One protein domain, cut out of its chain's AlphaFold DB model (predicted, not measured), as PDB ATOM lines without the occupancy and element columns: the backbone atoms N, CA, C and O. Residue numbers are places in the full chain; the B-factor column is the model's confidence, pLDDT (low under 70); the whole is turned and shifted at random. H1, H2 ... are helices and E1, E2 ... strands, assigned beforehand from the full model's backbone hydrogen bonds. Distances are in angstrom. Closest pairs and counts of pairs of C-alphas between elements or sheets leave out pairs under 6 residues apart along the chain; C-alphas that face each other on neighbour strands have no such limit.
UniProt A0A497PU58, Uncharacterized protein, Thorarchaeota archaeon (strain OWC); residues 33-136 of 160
ATOM      1  N   ILE A  33      -8.180   8.266 -38.917       40.94
ATOM      2  CA  ILE A  33      -8.822   7.560 -37.797       40.94
ATOM      3  C   ILE A  33      -9.507   6.256 -38.237       40.94
ATOM      4  O   ILE A  33      -9.381   5.233 -37.567       40.94
ATOM      5  N   GLU A  34     -10.178   6.253 -39.393       38.47
ATOM      6  CA  GLU A  34     -10.686   5.018 -40.004       38.47
ATOM      7  C   GLU A  34      -9.537   4.137 -40.486       38.47
ATOM      8  O   GLU A  34      -9.654   2.918 -40.476       38.47
ATOM      9  N   ALA A  35      -8.407   4.723 -40.881       42.75
ATOM     10  CA  ALA A  35      -7.196   3.970 -41.147       42.75
ATOM     11  C   ALA A  35      -6.612   3.393 -39.848       42.75
ATOM     12  O   ALA A  35      -6.285   2.224 -39.839       42.75
ATOM     13  N   ILE A  36      -6.561   4.085 -38.711       48.12
ATOM     14  CA  ILE A  36      -6.106   3.472 -37.443       48.12
ATOM     15  C   ILE A  36      -7.027   2.308 -37.025       48.12
ATOM     16  O   ILE A  36      -6.544   1.272 -36.575       48.12
ATOM     17  N   TRP A  37      -8.339   2.431 -37.262       45.12
ATOM     18  CA  TRP A  37      -9.321   1.382 -36.963       45.12
ATOM     19  C   TRP A  37      -9.314   0.212 -37.972       45.12
ATOM     20  O   TRP A  37      -9.421  -0.942 -37.572       45.12
ATOM     21  N   ILE A  38      -9.153   0.481 -39.278       44.22
ATOM     22  CA  ILE A  38      -9.236  -0.526 -40.361       44.22
ATOM     23  C   ILE A  38      -7.854  -1.035 -40.822       44.22
ATOM     24  O   ILE A  38      -7.748  -2.153 -41.312       44.22
ATOM     25  N   SER A  39      -6.791  -0.245 -40.675       40.06
ATOM     26  CA  SER A  39      -5.393  -0.630 -40.964       40.06
ATOM     27  C   SER A  39      -4.638  -1.141 -39.734       40.06
ATOM     28  O   SER A  39      -3.588  -1.758 -39.891       40.06
ATOM     29  N   GLY A  40      -5.182  -0.943 -38.526       41.50
ATOM     30  CA  GLY A  40      -4.603  -1.466 -37.288       41.50
ATOM     31  C   GLY A  40      -4.574  -2.992 -37.267       41.50
ATOM     32  O   GLY A  40      -3.561  -3.581 -36.921       41.50
ATOM     33  N   VAL A  41      -5.616  -3.660 -37.759       42.34
ATOM     34  CA  VAL A  41      -5.634  -5.124 -37.876       42.34
ATOM     35  C   VAL A  41      -5.066  -5.540 -39.236       42.34
ATOM     36  O   VAL A  41      -5.770  -6.062 -40.097       42.34
ATOM     37  N   SER A  42      -3.765  -5.323 -39.453       41.06
ATOM     38  CA  SER A  42      -3.038  -6.294 -40.277       41.06
ATOM     39  C   SER A  42      -3.270  -7.656 -39.622       41.06
ATOM     40  O   SER A  42      -3.049  -7.818 -38.421       41.06
ATOM     41  N   THR A  43      -3.775  -8.608 -40.400       45.56
ATOM     42  CA  THR A  43      -4.145  -9.971 -39.987       45.56
ATOM     43  C   THR A  43      -3.010 -10.779 -39.355       45.56
ATOM     44  O   THR A  43      -3.249 -11.889 -38.893       45.56
ATOM     45  N   ASP A  44      -1.803 -10.218 -39.302       53.03
ATOM     46  CA  ASP A  44      -0.593 -10.876 -38.822       53.03
ATOM     47  C   ASP A  44      -0.166 -10.392 -37.418       53.03
ATOM     48  O   ASP A  44       0.826 -10.872 -36.869       53.03
ATOM     49  N   GLY A  45      -0.893  -9.436 -36.823       56.22
ATOM     50  CA  GLY A  45      -0.629  -8.925 -35.478       56.22
ATOM     51  C   GLY A  45      -1.459  -9.632 -34.405       56.22
ATOM     52  O   GLY A  45      -2.684  -9.665 -34.491       56.22
ATOM     53  N   ASN A  46      -0.808 -10.133 -33.352       77.81
ATOM     54  CA  ASN A  46      -1.468 -10.586 -32.123       77.81
ATOM     55  C   ASN A  46      -2.035  -9.371 -31.369       77.81
ATOM     56  O   ASN A  46      -1.406  -8.845 -30.449       77.81
ATOM     57  N   TRP A  47      -3.181  -8.865 -31.813       83.88
ATOM     58  CA  TRP A  47      -3.857  -7.737 -31.184       83.88
ATOM     59  C   TRP A  47      -4.638  -8.177 -29.953       83.88
ATOM     60  O   TRP A  47      -5.282  -9.221 -29.945       83.88
ATOM     61  N   VAL A  48      -4.597  -7.333 -28.930       85.25
ATOM     62  CA  VAL A  48      -5.277  -7.526 -27.652       85.25
ATOM     63  C   VAL A  48      -5.928  -6.221 -27.209       85.25
ATOM     64  O   VAL A  48      -5.546  -5.127 -27.638       85.25
ATOM     65  N   VAL A  49      -6.894  -6.335 -26.308       85.06
ATOM     66  CA  VAL A  49      -7.461  -5.217 -25.557       85.06
ATOM     67  C   VAL A  49      -6.856  -5.233 -24.168       85.06
ATOM     68  O   VAL A  49      -6.864  -6.256 -23.488       85.06
ATOM     69  N   CYS A  50      -6.346  -4.094 -23.728       86.69
ATOM     70  CA  CYS A  50      -5.873  -3.901 -22.367       86.69
ATOM     71  C   CYS A  50      -6.800  -2.931 -21.637       86.69
ATOM     72  O   CYS A  50      -7.252  -1.961 -22.233       86.69
ATOM     73  N   ASP A  51      -7.048  -3.183 -20.353       88.94
ATOM     74  CA  ASP A  51      -7.698  -2.254 -19.422       88.94
ATOM     75  C   ASP A  51      -6.795  -2.079 -18.207       88.94
ATOM     76  O   ASP A  51      -6.689  -2.968 -17.352       88.94
ATOM     77  N   PHE A  52      -6.071  -0.963 -18.192       87.19
ATOM     78  CA  PHE A  52      -5.140  -0.606 -17.130       87.19
ATOM     79  C   PHE A  52      -5.716   0.586 -16.376       87.19
ATOM     80  O   PHE A  52      -5.678   1.710 -16.866       87.19
ATOM     81  N   ASP A  53      -6.242   0.346 -15.176       77.31
ATOM     82  CA  ASP A  53      -6.813   1.396 -14.325       77.31
ATOM     83  C   ASP A  53      -7.891   2.234 -15.049       77.31
ATOM     84  O   ASP A  53      -7.825   3.461 -15.100       77.31
ATOM     85  N   SER A  54      -8.874   1.563 -15.671       70.12
ATOM     86  CA  SER A  54      -9.959   2.173 -16.470       70.12
ATOM     87  C   SER A  54      -9.497   2.857 -17.767       70.12
ATOM     88  O   SER A  54     -10.286   3.482 -18.487       70.12
ATOM     89  N   THR A  55      -8.214   2.716 -18.097       78.44
ATOM     90  CA  THR A  55      -7.638   3.129 -19.374       78.44
ATOM     91  C   THR A  55      -7.658   1.933 -20.316       78.44
ATOM     92  O   THR A  55      -6.852   1.014 -20.174       78.44
ATOM     93  N   VAL A  56      -8.600   1.929 -21.260       80.38
ATOM     94  CA  VAL A  56      -8.839   0.820 -22.183       80.38
ATOM     95  C   VAL A  56      -8.318   1.177 -23.566       80.38
ATOM     96  O   VAL A  56      -8.643   2.231 -24.113       80.38
ATOM     97  N   PHE A  57      -7.497   0.308 -24.142       78.50
ATOM     98  CA  PHE A  57      -6.834   0.559 -25.420       78.50
ATOM     99  C   PHE A  57      -6.505  -0.744 -26.146       78.50
ATOM    100  O   PHE A  57      -6.420  -1.816 -25.543       78.50
ATOM    101  N   PHE A  58      -6.306  -0.637 -27.458       80.88
ATOM    102  CA  PHE A  58      -5.758  -1.720 -28.264       80.88
ATOM    103  C   PHE A  58      -4.237  -1.740 -28.153       80.88
ATOM    104  O   PHE A  58      -3.584  -0.697 -28.232       80.88
ATOM    105  N   ALA A  59      -3.672  -2.932 -28.018       82.75
ATOM    106  CA  ALA A  59      -2.236  -3.140 -27.980       82.75
ATOM    107  C   ALA A  59      -1.833  -4.343 -28.832       82.75
ATOM    108  O   ALA A  59      -2.632  -5.240 -29.097       82.75
ATOM    109  N   GLN A  60      -0.572  -4.366 -29.248       85.69
ATOM    110  CA  GLN A  60       0.040  -5.547 -29.845       85.69
ATOM    111  C   GLN A  60       0.705  -6.374 -28.748       85.69
ATOM    112  O   GLN A  60       1.409  -5.833 -27.896       85.69
ATOM    113  N   PHE A  61       0.514  -7.687 -28.795       85.38
ATOM    114  CA  PHE A  61       1.119  -8.639 -27.878       85.38
ATOM    115  C   PHE A  61       2.138  -9.516 -28.609       85.38
ATOM    116  O   PHE A  61       1.816 -10.538 -29.214       85.38
ATOM    117  N   VAL A  62       3.402  -9.104 -28.569       84.94
ATOM    118  CA  VAL A  62       4.486  -9.741 -29.326       84.94
ATOM    119  C   VAL A  62       5.476 -10.356 -28.350       84.94
ATOM    120  O   VAL A  62       6.064  -9.650 -27.533       84.94
ATOM    121  N   ASN A  63       5.675 -11.676 -28.430       84.94
ATOM    122  CA  ASN A  63       6.627 -12.418 -27.591       84.94
ATOM    123  C   ASN A  63       6.478 -12.121 -26.083       84.94
ATOM    124  O   ASN A  63       7.462 -11.865 -25.393       84.94
ATOM    125  N   GLY A  64       5.243 -12.092 -25.573       84.88
ATOM    126  CA  GLY A  64       4.972 -11.808 -24.159       84.88
ATOM    127  C   GLY A  64       5.038 -10.325 -23.772       84.88
ATOM    128  O   GLY A  64       4.847  -9.997 -22.605       84.88
ATOM    129  N   THR A  65       5.304  -9.430 -24.726       87.62
ATOM    130  CA  THR A  65       5.447  -7.990 -24.493       87.62
ATOM    131  C   THR A  65       4.269  -7.221 -25.080       87.62
ATOM    132  O   THR A  65       3.884  -7.436 -26.229       87.62
ATOM    133  N   ILE A  66       3.722  -6.297 -24.290       87.88
ATOM    134  CA  ILE A  66       2.611  -5.425 -24.680       87.88
ATOM    135  C   ILE A  66       3.176  -4.142 -25.298       87.88
ATOM    136  O   ILE A  66       4.018  -3.474 -24.691       87.88
ATOM    137  N   TYR A  67       2.685  -3.776 -26.478       82.94
ATOM    138  CA  TYR A  67       2.996  -2.525 -27.161       82.94
ATOM    139  C   TYR A  67       1.717  -1.718 -27.384       82.94
ATOM    140  O   TYR A  67       0.845  -2.126 -28.149       82.94
ATOM    141  N   ALA A  68       1.618  -0.562 -26.737       78.56
ATOM    142  CA  ALA A  68       0.531   0.391 -26.920       78.56
ATOM    143  C   ALA A  68       1.008   1.504 -27.859       78.56
ATOM    144  O   ALA A  68       2.053   2.104 -27.620       78.56
ATOM    145  N   HIS A  69       0.280   1.752 -28.951       71.88
ATOM    146  CA  HIS A  69       0.613   2.812 -29.919       71.88
ATOM    147  C   HIS A  69       2.064   2.756 -30.452       71.88
ATOM    148  O   HIS A  69       2.683   3.782 -30.703       71.88
ATOM    149  N   GLY A  70       2.634   1.553 -30.598       68.81
ATOM    150  CA  GLY A  70       4.024   1.362 -31.043       68.81
ATOM    151  C   GLY A  70       5.086   1.508 -29.943       68.81
ATOM    152  O   GLY A  70       6.264   1.257 -30.194       68.81
ATOM    153  N   HIS A  71       4.691   1.832 -28.712       75.31
ATOM    154  CA  HIS A  71       5.580   1.944 -27.560       75.31
ATOM    155  C   HIS A  71       5.427   0.748 -26.621       75.31
ATOM    156  O   HIS A  71       4.319   0.293 -26.344       75.31
ATOM    157  N   LYS A  72       6.549   0.243 -26.096       85.06
ATOM    158  CA  LYS A  72       6.538  -0.829 -25.094       85.06
ATOM    159  C   LYS A  72       5.821  -0.337 -23.834       85.06
ATOM    160  O   LYS A  72       6.241   0.653 -23.235       85.06
ATOM    161  N   ALA A  73       4.773  -1.044 -23.424       86.44
ATOM    162  CA  ALA A  73       4.077  -0.760 -22.180       86.44
ATOM    163  C   ALA A  73       4.966  -1.128 -20.986       86.44
ATOM    164  O   ALA A  73       5.653  -2.153 -20.980       86.44
ATOM    165  N   ALA A  74       4.937  -0.282 -19.962       89.69
ATOM    166  CA  ALA A  74       5.743  -0.433 -18.762       89.69
ATOM    167  C   ALA A  74       4.917  -0.111 -17.519       89.69
ATOM    168  O   ALA A  74       3.907   0.595 -17.583       89.69
ATOM    169  N   CYS A  75       5.369  -0.613 -16.374       89.44
ATOM    170  CA  CYS A  75       4.731  -0.374 -15.089       89.44
ATOM    171  C   CYS A  75       4.611   1.125 -14.808       89.44
ATOM    172  O   CYS A  75       5.618   1.837 -14.769       89.44
ATOM    173  N   ARG A  76       3.390   1.582 -14.506       83.06
ATOM    174  CA  ARG A  76       3.096   2.992 -14.206       83.06
ATOM    175  C   ARG A  76       3.931   3.556 -13.055       83.06
ATOM    176  O   ARG A  76       4.252   4.737 -13.051       83.06
ATOM    177  N   TRP A  77       4.270   2.728 -12.067       84.75
ATOM    178  CA  TRP A  77       4.921   3.194 -10.838       84.75
ATOM    179  C   TRP A  77       6.444   3.155 -10.879       84.75
ATOM    180  O   TRP A  77       7.086   3.979 -10.236       84.75
ATOM    181  N   CYS A  78       7.031   2.170 -11.558       88.44
ATOM    182  CA  CYS A  78       8.480   1.963 -11.522       88.44
ATOM    183  C   CYS A  78       9.135   1.818 -12.897       88.44
ATOM    184  O   CYS A  78      10.341   1.601 -12.953       88.44
ATOM    185  N   GLY A  79       8.366   1.893 -13.987       87.31
ATOM    186  CA  GLY A  79       8.872   1.771 -15.355       87.31
ATOM    187  C   GLY A  79       9.411   0.385 -15.721       87.31
ATOM    188  O   GLY A  79       9.976   0.223 -16.794       87.31
ATOM    189  N   ALA A  80       9.266  -0.611 -14.842       92.25
ATOM    190  CA  ALA A  80       9.699  -1.974 -15.117       92.25
ATOM    191  C   ALA A  80       8.794  -2.671 -16.140       92.25
ATOM    192  O   ALA A  80       7.645  -2.273 -16.347       92.25
ATOM    193  N   ASP A  81       9.311  -3.754 -16.712       92.69
ATOM    194  CA  ASP A  81       8.578  -4.596 -17.649       92.69
ATOM    195  C   ASP A  81       7.308  -5.188 -17.032       92.69
ATOM    196  O   ASP A  81       7.185  -5.367 -15.813       92.69
ATOM    197  N   LEU A  82       6.355  -5.476 -17.912       93.12
ATOM    198  CA  LEU A  82       5.090  -6.096 -17.567       93.12
ATOM    199  C   LEU A  82       5.141  -7.588 -17.866       93.12
ATOM    200  O   LEU A  82       5.701  -8.009 -18.873       93.12
ATOM    201  N   GLU A  83       4.527  -8.373 -16.992       93.88
ATOM    202  CA  GLU A  83       4.298  -9.799 -17.188       93.88
ATOM    203  C   GLU A  83       2.794 -10.061 -17.291       93.88
ATOM    204  O   GLU A  83       1.995  -9.508 -16.530       93.88
ATOM    205  N   VAL A  84       2.414 -10.920 -18.234       91.69
ATOM    206  CA  VAL A  84       1.039 -11.398 -18.381       91.69
ATOM    207  C   VAL A  84       0.922 -12.759 -17.712       91.69
ATOM    208  O   VAL A  84       1.721 -13.661 -17.964       91.69
ATOM    209  N   ARG A  85      -0.076 -12.900 -16.844       91.75
ATOM    210  CA  ARG A  85      -0.436 -14.139 -16.159       91.75
ATOM    211  C   ARG A  85      -1.922 -14.362 -16.390       91.75
ATOM    212  O   ARG A  85      -2.734 -13.664 -15.788       91.75
ATOM    213  N   GLU A  86      -2.249 -15.307 -17.266       90.44
ATOM    214  CA  GLU A  86      -3.625 -15.534 -17.733       90.44
ATOM    215  C   GLU A  86      -4.196 -14.253 -18.373       90.44
ATOM    216  O   GLU A  86      -3.618 -13.743 -19.328       90.44
ATOM    217  N   ASP A  87      -5.286 -13.710 -17.831       91.50
ATOM    218  CA  ASP A  87      -5.959 -12.488 -18.277       91.50
ATOM    219  C   ASP A  87      -5.511 -11.231 -17.503       91.50
ATOM    220  O   ASP A  87      -6.107 -10.158 -17.629       91.50
ATOM    221  N   ARG A  88      -4.455 -11.333 -16.685       94.19
ATOM    222  CA  ARG A  88      -3.995 -10.263 -15.787       94.19
ATOM    223  C   ARG A  88      -2.573  -9.828 -16.083       94.19
ATOM    224  O   ARG A  88      -1.694 -10.636 -16.370       94.19
ATOM    225  N   VAL A  89      -2.327  -8.535 -15.917       92.94
ATOM    226  CA  VAL A  89      -1.030  -7.903 -16.140       92.94
ATOM    227  C   VAL A  89      -0.451  -7.425 -14.816       92.94
ATOM    228  O   VAL A  89      -1.102  -6.706 -14.054       92.94
ATOM    229  N   PHE A  90       0.796  -7.802 -14.545       94.00
ATOM    230  CA  PHE A  90       1.535  -7.422 -13.345       94.00
ATOM    231  C   PHE A  90       2.871  -6.765 -13.698       94.00
ATOM    232  O   PHE A  90       3.422  -6.929 -14.780       94.00
ATOM    233  N   CYS A  91       3.396  -5.991 -12.755       93.94
ATOM    234  CA  CYS A  91       4.755  -5.456 -12.778       93.94
ATOM    235  C   CYS A  91       5.765  -6.576 -12.500       93.94
ATOM    236  O   CYS A  91       5.817  -7.064 -11.375       93.94
ATOM    237  N   ALA A  92       6.619  -6.906 -13.473       92.31
ATOM    238  CA  ALA A  92       7.690  -7.900 -13.319       92.31
ATOM    239  C   ALA A  92       8.903  -7.369 -12.523       92.31
ATOM    240  O   ALA A  92       9.841  -8.100 -12.211       92.31
ATOM    241  N   GLY A  93       8.917  -6.067 -12.218       90.00
ATOM    242  CA  GLY A  93       9.948  -5.430 -11.405       90.00
ATOM    243  C   GLY A  93       9.699  -5.534  -9.899       90.00
ATOM    244  O   GLY A  93       8.865  -6.289  -9.411       90.00
ATOM    245  N   LYS A  94      10.382  -4.672  -9.136       84.75
ATOM    246  CA  LYS A  94      10.347  -4.669  -7.657       84.75
ATOM    247  C   LYS A  94       8.958  -4.470  -7.050       84.75
ATOM    248  O   LYS A  94       8.770  -4.739  -5.871       84.75
ATOM    249  N   CYS A  95       8.020  -3.921  -7.818       90.00
ATOM    250  CA  CYS A  95       6.729  -3.537  -7.287       90.00
ATOM    251  C   CYS A  95       5.726  -4.692  -7.250       90.00
ATOM    252  O   CYS A  95       4.865  -4.680  -6.377       90.00
ATOM    253  N   GLY A  96       5.806  -5.659  -8.176       89.06
ATOM    254  CA  GLY A  96       4.883  -6.803  -8.246       89.06
ATOM    255  C   GLY A  96       3.401  -6.434  -8.403       89.06
ATOM    256  O   GLY A  96       2.531  -7.297  -8.317       89.06
ATOM    257  N   LYS A  97       3.085  -5.145  -8.566       90.62
ATOM    258  CA  LYS A  97       1.720  -4.631  -8.502       90.62
ATOM    259  C   LYS A  97       0.948  -4.982  -9.765       90.62
ATOM    260  O   LYS A  97       1.470  -4.854 -10.876       90.62
ATOM    261  N   TYR A  98      -0.314  -5.338  -9.562       92.50
ATOM    262  CA  TYR A  98      -1.313  -5.461 -10.614       92.50
ATOM    263  C   TYR A  98      -1.426  -4.148 -11.400       92.50
ATOM    264  O   TYR A  98      -1.520  -3.082 -10.794       92.50
ATOM    265  N   GLN A  99      -1.367  -4.236 -12.729       90.62
ATOM    266  CA  GLN A  99      -1.524  -3.098 -13.640       90.62
ATOM    267  C   GLN A  99      -2.916  -3.046 -14.263       90.62
ATOM    268  O   GLN A  99      -3.412  -1.962 -14.547       90.62
ATOM    269  N   GLY A 100      -3.527  -4.205 -14.506       91.50
ATOM    270  CA  GLY A 100      -4.742  -4.277 -15.302       91.50
ATOM    271  C   GLY A 100      -4.999  -5.662 -15.866       91.50
ATOM    272  O   GLY A 100      -4.338  -6.636 -15.502       91.50
ATOM    273  N   ARG A 101      -5.965  -5.730 -16.772       93.38
ATOM    274  CA  ARG A 101      -6.374  -6.955 -17.461       93.38
ATOM    275  C   ARG A 101      -6.120  -6.860 -18.959       93.38
ATOM    276  O   ARG A 101      -5.996  -5.765 -19.509       93.38
ATOM    277  N   ILE A 102      -6.030  -8.019 -19.594       92.44
ATOM    278  CA  ILE A 102      -5.789  -8.190 -21.025       92.44
ATOM    279  C   ILE A 102      -6.787  -9.205 -21.585       92.44
ATOM    280  O   ILE A 102      -7.130 -10.173 -20.910       92.44
ATOM    281  N   SER A 103      -7.268  -8.972 -22.802       88.69
ATOM    282  CA  SER A 103      -8.159  -9.882 -23.517       88.69
ATOM    283  C   SER A 103      -7.761  -9.998 -24.981       88.69
ATOM    284  O   SER A 103      -7.401  -9.010 -25.621       88.69
ATOM    285  N   GLU A 104      -7.847 -11.213 -25.510       84.62
ATOM    286  CA  GLU A 104      -7.715 -11.497 -26.940       84.62
ATOM    287  C   GLU A 104      -9.041 -11.248 -27.694       84.62
ATOM    288  O   GLU A 104      -9.038 -11.100 -28.916       84.62
ATOM    289  N   ASP A 105     -10.183 -11.150 -26.991       80.31
ATOM    290  CA  ASP A 105     -11.467 -10.769 -27.593       80.31
ATOM    291  C   ASP A 105     -11.514  -9.250 -27.781       80.31
ATOM    292  O   ASP A 105     -11.772  -8.486 -26.852       80.31
ATOM    293  N   LEU A 106     -11.318  -8.796 -29.021       76.69
ATOM    294  CA  LEU A 106     -11.374  -7.373 -29.366       76.69
ATOM    295  C   LEU A 106     -12.732  -6.721 -29.053       76.69
ATOM    296  O   LEU A 106     -12.807  -5.503 -28.893       76.69
ATOM    297  N   SER A 107     -13.799  -7.512 -28.910       73.50
ATOM    298  CA  SER A 107     -15.121  -7.023 -28.495       73.50
ATOM    299  C   SER A 107     -15.125  -6.513 -27.054       73.50
ATOM    300  O   SER A 107     -15.966  -5.678 -26.700       73.50
ATOM    301  N   ASP A 108     -14.184  -6.969 -26.221       77.00
ATOM    302  CA  ASP A 108     -14.052  -6.511 -24.841       77.00
ATOM    303  C   ASP A 108     -13.702  -5.029 -24.756       77.00
ATOM    304  O   ASP A 108     -14.057  -4.381 -23.778       77.00
ATOM    305  N   PHE A 109     -13.141  -4.443 -25.816       73.00
ATOM    306  CA  PHE A 109     -12.954  -2.999 -25.913       73.00
ATOM    307  C   PHE A 109     -14.268  -2.235 -25.685       73.00
ATOM    308  O   PHE A 109     -14.304  -1.267 -24.927       73.00
ATOM    309  N   LEU A 110     -15.374  -2.682 -26.290       71.44
ATOM    310  CA  LEU A 110     -16.683  -2.062 -26.077       71.44
ATOM    311  C   LEU A 110     -17.268  -2.444 -24.716       71.44
ATOM    312  O   LEU A 110     -17.817  -1.586 -24.028       71.44
ATOM    313  N   ARG A 111     -17.123  -3.710 -24.299       75.12
ATOM    314  CA  ARG A 111     -17.639  -4.187 -23.001       75.12
ATOM    315  C   ARG A 111     -16.960  -3.508 -21.811       75.12
ATOM    316  O   ARG A 111     -17.571  -3.388 -20.754       75.12
ATOM    317  N   TRP A 112     -15.710  -3.082 -21.968       78.12
ATOM    318  CA  TRP A 112     -14.926  -2.385 -20.948       78.12
ATOM    319  C   TRP A 112     -15.034  -0.861 -21.068       78.12
ATOM    320  O   TRP A 112     -14.281  -0.144 -20.423       78.12
ATOM    321  N   ASN A 113     -15.989  -0.353 -21.852       73.00
ATOM    322  CA  ASN A 113     -16.207   1.079 -22.054       73.00
ATOM    323  C   ASN A 113     -14.982   1.802 -22.647       73.00
ATOM    324  O   ASN A 113     -14.720   2.967 -22.353       73.00
ATOM    325  N   GLY A 114     -14.227   1.145 -23.530       63.84
ATOM    326  CA  GLY A 114     -13.062   1.758 -24.161       63.84
ATOM    327  C   GLY A 114     -13.390   2.967 -25.024       63.84
ATOM    328  O   GLY A 114     -12.605   3.908 -25.074       63.84
ATOM    329  N   ALA A 115     -14.594   3.028 -25.597       60.50
ATOM    330  CA  ALA A 115     -15.075   4.207 -26.319       60.50
ATOM    331  C   ALA A 115     -15.167   5.471 -25.440       60.50
ATOM    332  O   ALA A 115     -15.092   6.584 -25.958       60.50
ATOM    333  N   THR A 116     -15.319   5.317 -24.122       58.44
ATOM    334  CA  THR A 116     -15.351   6.432 -23.164       58.44
ATOM    335  C   THR A 116     -14.017   6.639 -22.446       58.44
ATOM    336  O   THR A 116     -13.881   7.603 -21.688       58.44
ATOM    337  N   SER A 117     -13.038   5.759 -22.682       63.66
ATOM    338  CA  SER A 117     -11.724   5.808 -22.050       63.66
ATOM    339  C   SER A 117     -10.880   6.978 -22.565       63.66
ATOM    340  O   SER A 117     -11.037   7.455 -23.691       63.66
ATOM    341  N   CYS A 118      -9.984   7.471 -21.711       54.50
ATOM    342  CA  CYS A 118      -9.175   8.666 -21.937       54.50
ATOM    343  C   CYS A 118      -8.232   8.580 -23.147       54.50
ATOM    344  O   CYS A 118      -7.891   9.610 -23.723       54.50
ATOM    345  N   THR A 119      -7.868   7.371 -23.568       54.03
ATOM    346  CA  THR A 119      -7.009   7.080 -24.726       54.03
ATOM    347  C   THR A 119      -7.591   7.547 -26.061       54.03
ATOM    348  O   THR A 119      -6.842   7.791 -27.002       54.03
ATOM    349  N   LEU A 120      -8.918   7.689 -26.160       54.69
ATOM    350  CA  LEU A 120      -9.627   7.946 -27.421       54.69
ATOM    351  C   LEU A 120     -10.445   9.245 -27.401       54.69
ATOM    352  O   LEU A 120     -11.281   9.478 -28.283       54.69
ATOM    353  N   ARG A 121     -10.257  10.097 -26.385       54.69
ATOM    354  CA  ARG A 121     -11.180  11.206 -26.146       54.69
ATOM    355  C   ARG A 121     -11.071  12.308 -27.200       54.69
ATOM    356  O   ARG A 121     -10.018  12.865 -27.487       54.69
ATOM    357  N   LYS A 122     -12.260  12.651 -27.694       48.12
ATOM    358  CA  LYS A 122     -12.636  13.743 -28.591       48.12
ATOM    359  C   LYS A 122     -12.512  13.463 -30.085       48.12
ATOM    360  O   LYS A 122     -13.551  13.248 -30.695       48.12
ATOM    361  N   ALA A 123     -11.319  13.374 -30.667       46.62
ATOM    362  CA  ALA A 123     -11.194  13.268 -32.130       46.62
ATOM    363  C   ALA A 123     -11.877  12.014 -32.710       46.62
ATOM    364  O   ALA A 123     -12.479  12.050 -33.782       46.62
ATOM    365  N   ILE A 124     -11.833  10.902 -31.974       49.25
ATOM    366  CA  ILE A 124     -12.416   9.626 -32.402       49.25
ATOM    367  C   ILE A 124     -13.913   9.566 -32.087       49.25
ATOM    368  O   ILE A 124     -14.692   9.106 -32.918       49.25
ATOM    369  N   ALA A 125     -14.330  10.086 -30.930       48.97
ATOM    370  CA  ALA A 125     -15.742  10.229 -30.587       48.97
ATOM    371  C   ALA A 125     -16.477  11.127 -31.604       48.97
ATOM    372  O   ALA A 125     -17.522  10.741 -32.122       48.97
ATOM    373  N   GLU A 126     -15.878  12.263 -31.976       51.19
ATOM    374  CA  GLU A 126     -16.383  13.172 -33.011       51.19
ATOM    375  C   GLU A 126     -16.400  12.507 -34.393       51.19
ATOM    376  O   GLU A 126     -17.407  12.590 -35.099       51.19
ATOM    377  N   ALA A 127     -15.338  11.783 -34.768       50.16
ATOM    378  CA  ALA A 127     -15.287  11.054 -36.037       50.16
ATOM    379  C   ALA A 127     -16.336   9.932 -36.136       50.16
ATOM    380  O   ALA A 127     -16.827   9.661 -37.230       50.16
ATOM    381  N   MET A 128     -16.695   9.299 -35.016       43.62
ATOM    382  CA  MET A 128     -17.691   8.223 -34.953       43.62
ATOM    383  C   MET A 128     -19.109   8.703 -34.593       43.62
ATOM    384  O   MET A 128     -20.025   7.890 -34.497       43.62
ATOM    385  N   GLY A 129     -19.317  10.010 -34.392       43.69
ATOM    386  CA  GLY A 129     -20.622  10.567 -34.022       43.69
ATOM    387  C   GLY A 129     -21.086  10.216 -32.602       43.69
ATOM    388  O   GLY A 129     -22.259  10.404 -32.275       43.69
ATOM    389  N   PHE A 130     -20.187   9.727 -31.745       43.12
ATOM    390  CA  PHE A 130     -20.457   9.535 -30.326       43.12
ATOM    391  C   PHE A 130     -20.284  10.871 -29.603       43.12
ATOM    392  O   PHE A 130     -19.253  11.526 -29.731       43.12
ATOM    393  N   ARG A 131     -21.277  11.286 -28.808       48.09
ATOM    394  CA  ARG A 131     -21.078  12.401 -27.873       48.09
ATOM    395  C   ARG A 131     -20.221  11.892 -26.711       48.09
ATOM    396  O   ARG A 131     -20.677  10.973 -26.028       48.09
ATOM    397  N   PRO A 132     -19.014  12.445 -26.478       47.16
ATOM    398  CA  PRO A 132     -18.281  12.165 -25.253       47.16
ATOM    399  C   PRO A 132     -19.183  12.521 -24.073       47.16
ATOM    400  O   PRO A 132     -19.823  13.573 -24.079       47.16
ATOM    401  N   VAL A 133     -19.262  11.639 -23.083       45.78
ATOM    402  CA  VAL A 133     -19.923  11.970 -21.823       45.78
ATOM    403  C   VAL A 133     -19.071  13.058 -21.157       45.78
ATOM    404  O   VAL A 133     -17.889  12.840 -20.905       45.78
ATOM    405  N   GLU A 134     -19.642  14.251 -20.958       48.28
ATOM    406  CA  GLU A 134     -18.964  15.408 -20.337       48.28
ATOM    407  C   GLU A 134     -18.648  15.188 -18.848       48.28
ATOM    408  O   GLU A 134     -17.870  15.935 -18.255       48.28
ATOM    409  N   GLU A 135     -19.217  14.147 -18.237       45.12
ATOM    410  CA  GLU A 135     -18.855  13.707 -16.895       45.12
ATOM    411  C   GLU A 135     -17.584  12.869 -16.942       45.12
ATOM    412  O   GLU A 135     -17.626  11.649 -17.019       45.12
ATOM    413  N   ASP A 136     -16.443  13.537 -16.879       43.34
ATOM    414  CA  ASP A 136     -15.341  13.036 -16.071       43.34
ATOM    415  C   ASP A 136     -14.413  14.204 -15.766       43.34
ATOM    416  O   ASP A 136     -13.674  14.694 -16.622       43.34
TER     417      ASP A 136
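This is residues 33 to 136 of the 160 residues of an uncharacterized protein of Thorarchaeota archaeon (strain OWC) (UniProt A0A497PU58). One antiparallel sheet of six strands is curled like part of a barrel, with its two edge strands, E3 and E4, coming back toward each other without pairing. It is made of two meanders, E1 E2 E3 and E4 E5 E6, joined side by side through E1 and E6; the short helix H2 grazes it, while the short helices H1 and H3 lie off the sheet near each other. The 104 printed residues hold three named helices and six named strands in the order H1 E1 E2 E3 E4 E5 E6 H2 H3, of mixed class, with under half of the residues in named elements. The sheet's order is E3 E2 E1 E6 E5 E4. The whole is compact, with a radius of gyration of the C-alphas of 14.1 A and spans of 43 by 35 by 21 A.

Inner strands E1, residues 47 to 52, and E6, residues 98 to 103, are antiparallel at 147 degrees, with N 51 and O 101 2.9 A apart. E2, residues 55 to 62, forms a hairpin with E1, with N 50 and O 57 at 2.9 A, and bends by 59 degrees at residue 58. Edge strand E3, residues 65 to 68, forms a hairpin with E2, with N 67 and O 60 at 2.8 A. E5, residues 88 to 91, forms a hairpin with E6, with N 89 and O 100 at 2.8 A, and another with edge strand E4, residues 82 to 85, with N 85 and O 88 at 2.8 A. E6 is staggered: residues 98 to 101 pair with E5 and 101 to 103 with E1. The closest C-alphas of E3 and E4, those of Thr 65 and Leu 82, are 7.2 A apart. H2, residues 108 to 111, only grazes the sheet with its residues 108 to 110. H1, residues 33 to 39, and H3, residues 123 to 127, are not on the sheet; they are close but not clearly touching, the closest C-alphas being those of Ile 33 and Ile 124, at 6.8 A. Each O i to N i+4 pair in H1 and H3 is within hydrogen-bond range; H2 is too short for such a pair.

H1 begins at C-alpha 33, (-8.822, 7.560, -37.797), and is 9.4 A long. E1 is 15.8 A, E2 20.3 A, E3 10.0 A, E4 9.9 A, E5 10.4 A and E6 15.3 A long; E6 ends at C-alpha 103, (-8.159, -9.882, -23.517). H2 is 4.7 A and H3 6.1 A long, H3 ending at C-alpha 127, (-15.287, 11.054, -36.037).

The C-alphas farthest apart, of Lys 94 and Gly 129, are 43.4 A apart. The printed part has no cut. The links E3 to E4 and H2 to H3 are long. Mean pLDDT of the printed part is 72.3; it is under 70 at residues 33 to 45, 70 and 114 to 136.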